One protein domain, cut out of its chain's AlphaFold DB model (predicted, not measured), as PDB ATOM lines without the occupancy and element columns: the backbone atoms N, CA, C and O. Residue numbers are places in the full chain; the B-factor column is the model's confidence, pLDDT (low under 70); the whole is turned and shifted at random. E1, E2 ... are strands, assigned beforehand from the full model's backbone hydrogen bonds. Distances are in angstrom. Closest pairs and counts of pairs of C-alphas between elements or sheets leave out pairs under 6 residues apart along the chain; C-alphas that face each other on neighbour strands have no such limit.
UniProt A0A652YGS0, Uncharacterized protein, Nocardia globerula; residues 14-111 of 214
ATOM      1  N   HIS A  14     -12.906  16.501  94.491       58.62
ATOM      2  CA  HIS A  14     -14.315  16.692  94.793       58.62
ATOM      3  C   HIS A  14     -14.696  15.677  95.858       58.62
ATOM      4  O   HIS A  14     -14.117  14.589  95.936       58.62
ATOM      5  N   TYR A  15     -15.655  16.049  96.694       57.66
ATOM      6  CA  TYR A  15     -16.329  15.093  97.548       57.66
ATOM      7  C   TYR A  15     -17.745  14.904  97.050       57.66
ATOM      8  O   TYR A  15     -18.328  15.832  96.488       57.66
ATOM      9  N   THR A  16     -18.274  13.702  97.237       57.94
ATOM     10  CA  THR A  16     -19.641  13.385  96.845       57.94
ATOM     11  C   THR A  16     -20.395  12.792  98.014       57.94
ATOM     12  O   THR A  16     -19.821  12.056  98.820       57.94
ATOM     13  N   VAL A  17     -21.673  13.151  98.124       54.81
ATOM     14  CA  VAL A  17     -22.639  12.422  98.944       54.81
ATOM     15  C   VAL A  17     -23.642  11.769  98.026       54.81
ATOM     16  O   VAL A  17     -24.427  12.479  97.409       54.81
ATOM     17  N   ALA A  18     -23.587  10.448  97.932       58.72
ATOM     18  CA  ALA A  18     -24.318   9.672  96.945       58.72
ATOM     19  C   ALA A  18     -25.391   8.814  97.631       58.72
ATOM     20  O   ALA A  18     -25.033   8.073  98.536       58.72
ATOM     21  N   VAL A  19     -26.668   8.909  97.240       57.41
ATOM     22  CA  VAL A  19     -27.774   8.090  97.792       57.41
ATOM     23  C   VAL A  19     -28.245   7.066  96.755       57.41
ATOM     24  O   VAL A  19     -28.872   7.462  95.778       57.41
ATOM     25  N   GLU A  20     -27.962   5.779  96.969       62.34
ATOM     26  CA  GLU A  20     -28.415   4.646  96.142       62.34
ATOM     27  C   GLU A  20     -29.705   4.057  96.724       62.34
ATOM     28  O   GLU A  20     -29.668   3.594  97.855       62.34
ATOM     29  N   THR A  21     -30.829   4.012  96.001       61.06
ATOM     30  CA  THR A  21     -32.127   3.623  96.603       61.06
ATOM     31  C   THR A  21     -32.705   2.281  96.115       61.06
ATOM     32  O   THR A  21     -33.678   2.280  95.356       61.06
ATOM     33  N   PRO A  22     -32.186   1.115  96.533       53.53
ATOM     34  CA  PRO A  22     -32.954  -0.122  96.491       53.53
ATOM     35  C   PRO A  22     -33.829  -0.238  97.755       53.53
ATOM     36  O   PRO A  22     -33.325  -0.228  98.871       53.53
ATOM     37  N   ASN A  23     -35.149  -0.309  97.569       56.53
ATOM     38  CA  ASN A  23     -36.202  -0.639  98.546       56.53
ATOM     39  C   ASN A  23     -35.857  -0.499 100.050       56.53
ATOM     40  O   ASN A  23     -35.272  -1.387 100.667       56.53
ATOM     41  N   GLY A  24     -36.309   0.604 100.663       64.62
ATOM     42  CA  GLY A  24     -36.302   0.828 102.121       64.62
ATOM     43  C   GLY A  24     -34.948   1.198 102.738       64.62
ATOM     44  O   GLY A  24     -34.902   1.645 103.884       64.62
ATOM     45  N   THR A  25     -33.858   1.065 101.985       73.56
ATOM     46  CA  THR A  25     -32.503   1.419 102.419       73.56
ATOM     47  C   THR A  25     -31.848   2.312 101.372       73.56
ATOM     48  O   THR A  25     -32.134   2.198 100.180       73.56
ATOM     49  N   ALA A  26     -30.989   3.224 101.816       77.94
ATOM     50  CA  ALA A  26     -30.117   3.984 100.947       77.94
ATOM     51  C   ALA A  26     -28.649   3.674 101.219       77.94
ATOM     52  O   ALA A  26     -28.194   3.824 102.354       77.94
ATOM     53  N   GLY A  27     -27.905   3.324 100.172       81.75
ATOM     54  CA  GLY A  27     -26.449   3.319 100.216       81.75
ATOM     55  C   GLY A  27     -25.944   4.753 100.165       81.75
ATOM     56  O   GLY A  27     -26.154   5.434  99.166       81.75
ATOM     57  N   VAL A  28     -25.304   5.217 101.236       84.12
ATOM     58  CA  VAL A  28     -24.683   6.541 101.320       84.12
ATOM     59  C   VAL A  28     -23.190   6.402 101.071       84.12
ATOM     60  O   VAL A  28     -22.517   5.613 101.739       84.12
ATOM     61  N   ARG A  29     -22.661   7.155 100.106       85.50
ATOM     62  CA  ARG A  29     -21.217   7.253  99.840       85.50
ATOM     63  C   ARG A  29     -20.745   8.652 100.181       85.50
ATOM     64  O   ARG A  29     -21.340   9.601  99.697       85.50
ATOM     65  N   PHE A  30     -19.708   8.763 101.001       87.00
ATOM     66  CA  PHE A  30     -19.009  10.003 101.310       87.00
ATOM     67  C   PHE A  30     -17.568   9.881 100.820       87.00
ATOM     68  O   PHE A  30     -16.717   9.292 101.492       87.00
ATOM     69  N   SER A  31     -17.319  10.401  99.624       84.62
ATOM     70  CA  SER A  31     -16.080  10.146  98.885       84.62
ATOM     71  C   SER A  31     -15.163  11.359  98.855       84.62
ATOM     72  O   SER A  31     -15.635  12.485  98.896       84.62
ATOM     73  N   LEU A  32     -13.862  11.126  98.741       85.44
ATOM     74  CA  LEU A  32     -12.841  12.076  98.313       85.44
ATOM     75  C   LEU A  32     -12.182  11.484  97.064       85.44
ATOM     76  O   LEU A  32     -11.575  10.415  97.145       85.44
ATOM     77  N   PHE A  33     -12.293  12.173  95.933       80.44
ATOM     78  CA  PHE A  33     -11.652  11.785  94.674       80.44
ATOM     79  C   PHE A  33     -10.260  12.386  94.592       80.44
ATOM     80  O   PHE A  33     -10.141  13.583  94.811       80.44
ATOM     81  N   GLY A  34      -9.252  11.591  94.231       79.31
ATOM     82  CA  GLY A  34      -7.851  12.009  94.133       79.31
ATOM     83  C   GLY A  34      -6.964  11.428  95.242       79.31
ATOM     84  O   GLY A  34      -7.432  10.837  96.214       79.31
ATOM     85  N   ALA A  35      -5.646  11.538  95.077       82.44
ATOM     86  CA  ALA A  35      -4.681  10.979  96.028       82.44
ATOM     87  C   ALA A  35      -4.568  11.811  97.324       82.44
ATOM     88  O   ALA A  35      -4.915  12.985  97.365       82.44
ATOM     89  N   GLY A  36      -4.030  11.213  98.392       84.56
ATOM     90  CA  GLY A  36      -3.716  11.915  99.648       84.56
ATOM     91  C   GLY A  36      -4.789  11.827 100.736       84.56
ATOM     92  O   GLY A  36      -4.516  12.183 101.881       84.56
ATOM     93  N   GLY A  37      -5.974  11.303 100.417       87.75
ATOM     94  CA  GLY A  37      -6.968  10.930 101.418       87.75
ATOM     95  C   GLY A  37      -6.484   9.798 102.320       87.75
ATOM     96  O   GLY A  37      -5.970   8.795 101.827       87.75
ATOM     97  N   VAL A  38      -6.697   9.922 103.630       91.38
ATOM     98  CA  VAL A  38      -6.460   8.836 104.592       91.38
ATOM     99  C   VAL A  38      -7.775   8.492 105.294       91.38
ATOM    100  O   VAL A  38      -8.347   9.366 105.949       91.38
ATOM    101  N   PRO A  39      -8.286   7.251 105.183       91.94
ATOM    102  CA  PRO A  39      -9.486   6.844 105.905       91.94
ATOM    103  C   PRO A  39      -9.223   6.842 107.414       91.94
ATOM    104  O   PRO A  39      -8.187   6.364 107.873       91.94
ATOM    105  N   LEU A  40     -10.174   7.360 108.192       92.81
ATOM    106  CA  LEU A  40     -10.080   7.434 109.657       92.81
ATOM    107  C   LEU A  40     -11.211   6.686 110.369       92.81
ATOM    108  O   LEU A  40     -11.305   6.738 111.595       92.81
ATOM    109  N   SER A  41     -12.099   6.030 109.625       88.81
ATOM    110  CA  SER A  41     -13.228   5.292 110.182       88.81
ATOM    111  C   SER A  41     -13.403   3.932 109.511       88.81
ATOM    112  O   SER A  41     -12.879   3.699 108.422       88.81
ATOM    113  N   SER A  42     -14.102   3.012 110.180       88.75
ATOM    114  CA  SER A  42     -14.302   1.619 109.747       88.75
ATOM    115  C   SER A  42     -15.152   1.474 108.488       88.75
ATOM    116  O   SER A  42     -15.065   0.464 107.798       88.75
ATOM    117  N   GLU A  43     -15.950   2.488 108.168       82.88
ATOM    118  CA  GLU A  43     -16.904   2.504 107.057       82.88
ATOM    119  C   GLU A  43     -16.209   2.700 105.699       82.88
ATOM    120  O   GLU A  43     -16.868   2.878 104.680       82.88
ATOM    121  N   TRP A  44     -14.875   2.705 105.652       85.31
ATOM    122  CA  TRP A  44     -14.135   3.031 104.443       85.31
ATOM    123  C   TRP A  44     -14.080   1.896 103.405       85.31
ATOM    124  O   TRP A  44     -14.219   0.696 103.681       85.31
ATOM    125  N   ARG A  45     -13.851   2.317 102.165       78.94
ATOM    126  CA  ARG A  45     -13.578   1.543 100.960       78.94
ATOM    127  C   ARG A  45     -12.436   2.234 100.219       78.94
ATOM    128  O   ARG A  45     -12.320   3.463 100.245       78.94
ATOM    129  N   SER A  46     -11.581   1.438  99.584       80.31
ATOM    130  CA  SER A  46     -10.474   1.967  98.787       80.31
ATOM    131  C   SER A  46     -10.995   2.648  97.529       80.31
ATOM    132  O   SER A  46     -11.820   2.071  96.822       80.31
ATOM    133  N   GLY A  47     -10.452   3.826  97.224       81.38
ATOM    134  CA  GLY A  47     -10.747   4.557  95.999       81.38
ATOM    135  C   GLY A  47     -12.049   5.354  96.026       81.38
ATOM    136  O   GLY A  47     -12.787   5.371  97.014       81.38
ATOM    137  N   ALA A  48     -12.311   6.017  94.905       75.62
ATOM    138  CA  ALA A  48     -13.577   6.658  94.561       75.62
ATOM    139  C   ALA A  48     -13.867   6.347  93.082       75.62
ATOM    140  O   ALA A  48     -12.983   6.519  92.244       75.62
ATOM    141  N   ASP A  49     -15.042   5.785  92.784       70.00
ATOM    142  CA  ASP A  49     -15.448   5.282  91.455       70.00
ATOM    143  C   ASP A  49     -14.389   4.424  90.735       70.00
ATOM    144  O   ASP A  49     -14.171   4.518  89.530       70.00
ATOM    145  N   GLY A  50     -13.692   3.573  91.494       72.69
ATOM    146  CA  GLY A  50     -12.631   2.700  90.979       72.69
ATOM    147  C   GLY A  50     -11.286   3.393  90.716       72.69
ATOM    148  O   GLY A  50     -10.321   2.711  90.378       72.69
ATOM    149  N   GLY A  51     -11.198   4.714  90.901       79.44
ATOM    150  CA  GLY A  51      -9.967   5.502  90.831       79.44
ATOM    151  C   GLY A  51      -9.331   5.785  92.198       79.44
ATOM    152  O   GLY A  51      -9.761   5.274  93.235       79.44
ATOM    153  N   ASN A  52      -8.297   6.635  92.203       83.00
ATOM    154  CA  ASN A  52      -7.646   7.111  93.429       83.00
ATOM    155  C   ASN A  52      -8.633   7.890  94.308       83.00
ATOM    156  O   ASN A  52      -9.397   8.717  93.812       83.00
ATOM    157  N   GLY A  53      -8.581   7.660  95.618       86.06
ATOM    158  CA  GLY A  53      -9.491   8.305  96.553       86.06
ATOM    159  C   GLY A  53      -9.740   7.495  97.811       86.06
ATOM    160  O   GLY A  53      -9.149   6.433  98.030       86.06
ATOM    161  N   VAL A  54     -10.657   8.003  98.624       88.38
ATOM    162  CA  VAL A  54     -11.200   7.317  99.796       88.38
ATOM    163  C   VAL A  54     -12.708   7.477  99.775       88.38
ATOM    164  O   VAL A  54     -13.199   8.589  99.623       88.38
ATOM    165  N   THR A  55     -13.440   6.390  99.990       88.50
ATOM    166  CA  THR A  55     -14.899   6.428 100.116       88.50
ATOM    167  C   THR A  55     -15.307   5.875 101.468       88.50
ATOM    168  O   THR A  55     -14.943   4.753 101.795       88.50
ATOM    169  N   CYS A  56     -16.082   6.614 102.255       90.38
ATOM    170  CA  CYS A  56     -16.851   6.044 103.361       90.38
ATOM    171  C   CYS A  56     -18.218   5.597 102.834       90.38
ATOM    172  O   CYS A  56     -18.875   6.345 102.114       90.38
ATOM    173  N   ALA A  57     -18.638   4.380 103.158       87.94
ATOM    174  CA  ALA A  57     -19.858   3.769 102.657       87.94
ATOM    175  C   ALA A  57     -20.673   3.188 103.814       87.94
ATOM    176  O   ALA A  57     -20.202   2.303 104.531       87.94
ATOM    177  N   ILE A  58     -21.904   3.667 103.960       88.62
ATOM    178  CA  ILE A  58     -22.878   3.149 104.925       88.62
ATOM    179  C   ILE A  58     -24.206   2.874 104.233       88.62
ATOM    180  O   ILE A  58     -24.467   3.418 103.162       88.62
ATOM    181  N   ASP A  59     -25.052   2.087 104.883       87.12
ATOM    182  CA  ASP A  59     -26.442   1.895 104.492       87.12
ATOM    183  C   ASP A  59     -27.345   2.480 105.586       87.12
ATOM    184  O   ASP A  59     -27.110   2.260 106.777       87.12
ATOM    185  N   VAL A  60     -28.359   3.254 105.197       86.06
ATOM    186  CA  VAL A  60     -29.286   3.920 106.129       86.06
ATOM    187  C   VAL A  60     -30.743   3.660 105.761       86.06
ATOM    188  O   VAL A  60     -31.052   3.528 104.577       86.06
ATOM    189  N   PRO A  61     -31.674   3.641 106.733       86.50
ATOM    190  CA  PRO A  61     -33.099   3.596 106.429       86.50
ATOM    191  C   PRO A  61     -33.526   4.770 105.541       86.50
ATOM    192  O   PRO A  61     -33.260   5.937 105.854       86.50
ATOM    193  N   TYR A  62     -34.220   4.463 104.447       81.44
ATOM    194  CA  TYR A  62     -34.610   5.439 103.437       81.44
ATOM    195  C   TYR A  62     -36.091   5.345 103.081       81.44
ATOM    196  O   TYR A  62     -36.606   4.267 102.784       81.44
ATOM    197  N   SER A  63     -36.740   6.507 103.009       80.81
ATOM    198  CA  SER A  63     -38.122   6.638 102.555       80.81
ATOM    199  C   SER A  63     -38.247   7.764 101.535       80.81
ATOM    200  O   SER A  63     -37.772   8.880 101.751       80.81
ATOM    201  N   ARG A  64     -38.942   7.492 100.425       77.31
ATOM    202  CA  ARG A  64     -39.267   8.512  99.417       77.31
ATOM    203  C   ARG A  64     -40.121   9.621 100.040       77.31
ATOM    204  O   ARG A  64     -41.001   9.349 100.849       77.31
ATOM    205  N   GLY A  65     -39.863  10.868  99.646       78.75
ATOM    206  CA  GLY A  65     -40.564  12.049 100.167       78.75
ATOM    207  C   GLY A  65     -40.064  12.551 101.528       78.75
ATOM    208  O   GLY A  65     -40.420  13.660 101.920       78.75
ATOM    209  N   THR A  66     -39.208  11.797 102.222       82.94
ATOM    210  CA  THR A  66     -38.542  12.257 103.448       82.94
ATOM    211  C   THR A  66     -37.367  13.171 103.106       82.94
ATOM    212  O   THR A  66     -36.591  12.889 102.192       82.94
ATOM    213  N   ALA A  67     -37.230  14.268 103.852       84.19
ATOM    214  CA  ALA A  67     -36.068  15.142 103.765       84.19
ATOM    215  C   ALA A  67     -34.894  14.551 104.556       84.19
ATOM    216  O   ALA A  67     -35.063  14.089 105.689       84.19
ATOM    217  N   TYR A  68     -33.713  14.589 103.945       84.69
ATOM    218  CA  TYR A  68     -32.462  14.201 104.579       84.69
ATOM    219  C   TYR A  68     -31.465  15.346 104.452       84.69
ATOM    220  O   TYR A  68     -31.219  15.827 103.342       84.69
ATOM    221  N   SER A  69     -30.902  15.767 105.579       86.06
ATOM    222  CA  SER A  69     -29.834  16.762 105.622       86.06
ATOM    223  C   SER A  69     -28.476  16.072 105.621       86.06
ATOM    224  O   SER A  69     -28.294  15.039 106.267       86.06
ATOM    225  N   PHE A  70     -27.519  16.647 104.900       84.88
ATOM    226  CA  PHE A  70     -26.150  16.155 104.838       84.88
ATOM    227  C   PHE A  70     -25.209  17.255 105.292       84.88
ATOM    228  O   PHE A  70     -25.195  18.334 104.703       84.88
ATOM    229  N   ASP A  71     -24.396  16.951 106.294       85.12
ATOM    230  CA  ASP A  71     -23.410  17.882 106.823       85.12
ATOM    231  C   ASP A  71     -22.016  17.303 106.634       85.12
ATOM    232  O   ASP A  71     -21.736  16.162 107.010       85.12
ATOM    233  N   VAL A  72     -21.129  18.109 106.059       84.75
ATOM    234  CA  VAL A  72     -19.700  17.821 105.953       84.75
ATOM    235  C   VAL A  72     -18.970  18.923 106.691       84.75
ATOM    236  O   VAL A  72     -19.096  20.100 106.356       84.75
ATOM    237  N   MET A  73     -18.203  18.548 107.706       85.62
ATOM    238  CA  MET A  73     -17.533  19.513 108.567       85.62
ATOM    239  C   MET A  73     -16.069  19.170 108.775       85.62
ATOM    240  O   MET A  73     -15.678  18.003 108.880       85.62
ATOM    241  N   LYS A  74     -15.262  20.221 108.911       88.69
ATOM    242  CA  LYS A  74     -13.910  20.115 109.445       88.69
ATOM    243  C   LYS A  74     -14.007  19.768 110.929       88.69
ATOM    244  O   LYS A  74     -14.342  20.619 111.746       88.69
ATOM    245  N   SER A  75     -13.709  18.521 111.272       91.19
ATOM    246  CA  SER A  75     -13.794  18.010 112.644       91.19
ATOM    247  C   SER A  75     -12.440  17.975 113.361       91.19
ATOM    248  O   SER A  75     -12.375  17.634 114.538       91.19
ATOM    249  N   GLY A  76     -11.347  18.311 112.668       91.25
ATOM    250  CA  GLY A  76     -10.012  18.405 113.258       91.25
ATOM    251  C   GLY A  76      -8.996  19.065 112.328       91.25
ATOM    252  O   GLY A  76      -9.170  19.093 111.110       91.25
ATOM    253  N   SER A  77      -7.923  19.612 112.899       92.56
ATOM    254  CA  SER A  77      -6.815  20.209 112.148       92.56
ATOM    255  C   SER A  77      -5.500  20.033 112.892       92.56
ATOM    256  O   SER A  77      -5.443  20.214 114.105       92.56
ATOM    257  N   SER A  78      -4.435  19.770 112.148       93.06
ATOM    258  CA  SER A  78      -3.048  19.892 112.595       93.06
ATOM    259  C   SER A  78      -2.238  20.667 111.554       93.06
ATOM    260  O   SER A  78      -2.771  21.073 110.521       93.06
ATOM    261  N   ALA A  79      -0.938  20.845 111.802       91.62
ATOM    262  CA  ALA A  79      -0.023  21.432 110.824       91.62
ATOM    263  C   ALA A  79       0.126  20.585 109.542       91.62
ATOM    264  O   ALA A  79       0.530  21.113 108.512       91.62
ATOM    265  N   MET A  80      -0.185  19.283 109.597       92.19
ATOM    266  CA  MET A  80       0.022  18.356 108.477       92.19
ATOM    267  C   MET A  80      -1.277  17.890 107.822       92.19
ATOM    268  O   MET A  80      -1.263  17.545 106.644       92.19
ATOM    269  N   ALA A  81      -2.393  17.880 108.554       92.81
ATOM    270  CA  ALA A  81      -3.637  17.291 108.072       92.81
ATOM    271  C   ALA A  81      -4.885  18.034 108.550       92.81
ATOM    272  O   ALA A  81      -4.928  18.551 109.669       92.81
ATOM    273  N   THR A  82      -5.927  18.001 107.725       91.38
ATOM    274  CA  THR A  82      -7.293  18.394 108.080       91.38
ATOM    275  C   THR A  82      -8.177  17.153 108.100       91.38
ATOM    276  O   THR A  82      -8.187  16.389 107.136       91.38
ATOM    277  N   THR A  83      -8.927  16.965 109.184       93.12
ATOM    278  CA  THR A  83      -9.903  15.878 109.323       93.12
ATOM    279  C   THR A  83     -11.291  16.373 108.963       93.12
ATOM    280  O   THR A  83     -11.736  17.410 109.462       93.12
ATOM    281  N   TRP A  84     -11.987  15.583 108.156       90.00
ATOM    282  CA  TRP A  84     -13.340  15.846 107.705       90.00
ATOM    283  C   TRP A  84     -14.254  14.704 108.121       90.00
ATOM    284  O   TRP A  84     -13.898  13.529 108.016       90.00
ATOM    285  N   SER A  85     -15.434  15.064 108.613       91.25
ATOM    286  CA  SER A  85     -16.471  14.116 109.004       91.25
ATOM    287  C   SER A  85     -17.771  14.460 108.305       91.25
ATOM    288  O   SER A  85     -18.103  15.637 108.155       91.25
ATOM    289  N   GLY A  86     -18.495  13.419 107.906       88.62
ATOM    290  CA  GLY A  86     -19.801  13.535 107.281       88.62
ATOM    291  C   GLY A  86     -20.904  12.922 108.142       88.62
ATOM    292  O   GLY A  86     -20.711  11.849 108.724       88.62
ATOM    293  N   THR A  87     -22.070  13.560 108.183       90.19
ATOM    294  CA  THR A  87     -23.305  13.013 108.761       90.19
ATOM    295  C   THR A  87     -24.472  13.113 107.789       90.19
ATOM    296  O   THR A  87     -24.554  14.049 106.998       90.19
ATOM    297  N   ILE A  88     -25.388  12.154 107.891       90.69
ATOM    298  CA  ILE A  88     -26.725  12.222 107.305       90.69
ATOM    299  C   ILE A  88     -27.750  12.275 108.436       90.69
ATOM    300  O   ILE A  88     -27.680  11.488 109.383       90.69
ATOM    301  N   THR A  89     -28.713  13.178 108.321       90.81
ATOM    302  CA  THR A  89     -29.812  13.343 109.269       90.81
ATOM    303  C   THR A  89     -31.124  13.053 108.564       90.81
ATOM    304  O   THR A  89     -31.398  13.617 107.511       90.81
ATOM    305  N   ASN A  90     -31.948  12.176 109.133       91.94
ATOM    306  CA  ASN A  90     -33.339  12.039 108.718       91.94
ATOM    307  C   ASN A  90     -34.159  13.138 109.407       91.94
ATOM    308  O   ASN A  90     -34.434  13.041 110.601       91.94
ATOM    309  N   ASP A  91     -34.572  14.162 108.661       88.25
ATOM    310  CA  ASP A  91     -35.184  15.368 109.233       88.25
ATOM    311  C   ASP A  91     -36.561  15.111 109.861       88.25
ATOM    312  O   ASP A  91     -36.997  15.881 110.715       88.25
ATOM    313  N   SER A  92     -37.262  14.042 109.462       91.69
ATOM    314  CA  SER A  92     -38.571  13.714 110.046       91.69
ATOM    315  C   SER A  92     -38.453  13.058 111.420       91.69
ATOM    316  O   SER A  92     -39.356  13.189 112.243       91.69
ATOM    317  N   THR A  93     -37.336  12.375 111.683       94.25
ATOM    318  CA  THR A  93     -37.089  11.649 112.943       94.25
ATOM    319  C   THR A  93     -36.029  12.305 113.825       94.25
ATOM    320  O   THR A  93     -35.945  11.995 115.010       94.25
ATOM    321  N   GLY A  94     -35.195  13.183 113.263       94.62
ATOM    322  CA  GLY A  94     -34.017  13.752 113.918       94.62
ATOM    323  C   GLY A  94     -32.854  12.767 114.090       94.62
ATOM    324  O   GLY A  94     -31.863  13.110 114.730       94.62
ATOM    325  N   VAL A  95     -32.946  11.548 113.546       94.75
ATOM    326  CA  VAL A  95     -31.877  10.547 113.661       94.75
ATOM    327  C   VAL A  95     -30.673  10.983 112.831       94.75
ATOM    328  O   VAL A  95     -30.767  11.100 111.609       94.75
ATOM    329  N   VAL A  96     -29.537  11.168 113.505       94.94
ATOM    330  CA  VAL A  96     -28.244  11.509 112.899       94.94
ATOM    331  C   VAL A  96     -27.386  10.251 112.798       94.94
ATOM    332  O   VAL A  96     -27.145   9.574 113.796       94.94
ATOM    333  N   THR A  97     -26.889   9.957 111.600       94.25
ATOM    334  CA  THR A  97     -25.986   8.831 111.332       94.25
ATOM    335  C   THR A  97     -24.657   9.346 110.791       94.25
ATOM    336  O   THR A  97     -24.621  10.151 109.859       94.25
ATOM    337  N   LYS A  98     -23.541   8.880 111.363       93.38
ATOM    338  CA  LYS A  98     -22.201   9.211 110.866       93.38
ATOM    339  C   LYS A  98     -21.936   8.456 109.562       93.38
ATOM    340  O   LYS A  98     -21.944   7.233 109.563       93.38
ATOM    341  N   MET A  99     -21.659   9.189 108.481       91.25
ATOM    342  CA  MET A  99     -21.271   8.619 107.182       91.25
ATOM    343  C   MET A  99     -19.850   8.056 107.221       91.25
ATOM    344  O   MET A  99     -19.559   7.041 106.600       91.25
ATOM    345  N   GLY A 100     -18.966   8.730 107.955       91.88
ATOM    346  CA  GLY A 100     -17.573   8.342 108.128       91.88
ATOM    347  C   GLY A 100     -16.672   9.557 108.283       91.88
ATOM    348  O   GLY A 100     -17.141  10.686 108.465       91.88
ATOM    349  N   SER A 101     -15.366   9.317 108.258       93.12
ATOM    350  CA  SER A 101     -14.367  10.381 108.304       93.12
ATOM    351  C   SER A 101     -13.077   9.987 107.596       93.12
ATOM    352  O   SER A 101     -12.622   8.847 107.699       93.12
ATOM    353  N   TRP A 102     -12.448  10.968 106.962       92.12
ATOM    354  CA  TRP A 102     -11.122  10.865 106.360       92.12
ATOM    355  C   TRP A 102     -10.324  12.140 106.646       92.12
ATOM    356  O   TRP A 102     -10.880  13.169 107.040       92.12
ATOM    357  N   SER A 103      -9.006  12.080 106.486       92.25
ATOM    358  CA  SER A 103      -8.153  13.266 106.489       92.25
ATOM    359  C   SER A 103      -7.555  13.546 105.121       92.25
ATOM    360  O   SER A 103      -7.448  12.674 104.264       92.25
ATOM    361  N   THR A 104      -7.184  14.808 104.940       90.56
ATOM    362  CA  THR A 104      -6.472  15.351 103.779       90.56
ATOM    363  C   THR A 104      -5.203  16.043 104.264       90.56
ATOM    364  O   THR A 104      -5.177  16.499 105.416       90.56
ATOM    365  N   PRO A 105      -4.159  16.179 103.431       90.00
ATOM    366  CA  PRO A 105      -3.047  17.069 103.725       90.00
ATOM    367  C   PRO A 105      -3.559  18.485 103.999       90.00
ATOM    368  O   PRO A 105      -4.447  18.976 103.305       90.00
ATOM    369  N   ALA A 106      -2.976  19.180 104.977       86.25
ATOM    370  CA  ALA A 106      -3.381  20.552 105.306       86.25
ATOM    371  C   ALA A 106      -3.260  21.511 104.104       86.25
ATOM    372  O   ALA A 106      -4.010  22.479 104.005       86.25
ATOM    373  N   ALA A 107      -2.356  21.204 103.168       84.25
ATOM    374  CA  ALA A 107      -2.150  21.948 101.930       84.25
ATOM    375  C   ALA A 107      -3.334  21.889 100.944       84.25
ATOM    376  O   ALA A 107      -3.361  22.687 100.017       84.25
ATOM    377  N   PHE A 108      -4.304  20.983 101.124       81.12
ATOM    378  CA  PHE A 108      -5.501  20.920 100.268       81.12
ATOM    379  C   PHE A 108      -6.501  22.048 100.562       81.12
ATOM    380  O   PHE A 108      -7.476  22.208  99.831       81.12
ATOM    381  N   GLY A 109      -6.290  22.814 101.638       78.50
ATOM    382  CA  GLY A 109      -7.162  23.921 102.005       78.50
ATOM    383  C   GLY A 109      -8.510  23.463 102.573       78.50
ATOM    384  O   GLY A 109      -8.595  22.496 103.336       78.50
ATOM    385  N   GLY A 110      -9.557  24.226 102.262       74.69
ATOM    386  CA  GLY A 110     -10.937  23.976 102.687       74.69
ATOM    387  C   GLY A 110     -11.863  23.663 101.513       74.69
ATOM    388  O   GLY A 110     -11.457  23.722 100.353       74.69
ATOM    389  N   LEU A 111     -13.126  23.364 101.824       72.75
ATOM    390  CA  LEU A 111     -14.172  23.255 100.803       72.75
ATOM    391  C   LEU A 111     -14.469  24.650 100.233       72.75
ATOM    392  O   LEU A 111     -14.365  25.649 100.951       72.75
TER     393      LEU A 111
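AT A GLANCE: This is residues 14 to 111 of the 214 residues of an uncharacterized protein of Nocardia globerula (UniProt A0A652YGS0). What does the model look like? It is a sandwich of two strongly twisted sheets face to face, a sheet of four strands, E1, E2, E4 and E3, and a sheet of three long strands, E5, E6 and E7, with the strands of the one at 26 degrees to those of the other. The chain makes the four-stranded sheet first and passes once to the other at the link from E4 to E5, while residues 38 to 39, between E2 and E3, pair with E7 at an edge of the second sheet. What is it made of? The 98 printed residues hold seven named strands, E1 to E7 in order along the chain, and no named helix, an all-strand domain; both sheets are antiparallel, in the orders E1, E2, E4, E3 and E5, E6, E7. How large is it? It is compact, with a radius of gyration of the C-alphas of 13.7 A and spans of 41 by 28 by 21 A.

IN THESE COORDINATES: Where are the strands of the larger sheet? E1 is residues 15 to 20, beginning at C-alpha 15 at (-16.329, 15.093, 97.548), and E2 is residues 25 to 33, 24.5 A from first to last C-alpha. E3 is the five residues 44 to 48, and E4 is residues 51 to 61, 28.0 A long, with a bend of 64 degrees at residue 54. Where are the strands of the other sheet? E5 is residues 68 to 77, 27.4 A long, starting at C-alpha 68 at (-32.462, 14.201, 104.579). E6 is residues 81 to 90, 30.2 A long, and E7 is residues 95 to 105, 31.2 A long, ending at C-alpha 105 at (-3.047, 17.069, 103.725).

HOW THE PARTS SIT: How is the larger sheet joined? The inner strands E2 and E4 are antiparallel at 158 degrees, with N 28 and O 58 within hydrogen-bond range at 2.8 A. E1 and E3 are the edge strands: E1 forms a hairpin with E2, N 18 to O 29 at 3.0 A, and E3 forms a hairpin with E4, N 45 to O 55 at 2.7 A. How is the smaller sheet joined? E5, E6 and E7 form a meander, each strand the antiparallel neighbour of the one before, and both E5 with E6 and E6 with E7 are hairpins. N 71 and O 87 are 3.0 A apart across the first, and N 99 and O 86 are 2.8 A apart across the second. How do the two sheets meet? The parts that face each other are 9.9 A centre to centre, and their best planes are 3 degrees apart. The closest C-alphas of E4 and E7 are those of Cys 56 and Gly 100, 5.3 A apart, and those of E2 and E7 are Phe 30 and Met 99, 6.4 A apart. Which strands stay away from each other? E4 and E6 are near each other, with 6 pairs of C-alphas within 10 A, while E3 and E5, for instance, are apart.

THE WHOLE: How far does the domain reach? The two C-alphas farthest apart are those of Asn 23 and Ala 79, 44.1 A, while the C-alphas of His 14 and Leu 111, the first and last printed, are 8.9 A apart. Are there cuts or long links? The printed part has no cut and no long link; the links E2 to E3 and E4 to E5 are short, and the other four are tight. Where is confidence low? The mean pLDDT of the printed part is 83.3, and residues 14 to 24, of which 15 to 20 are E1, are under 70.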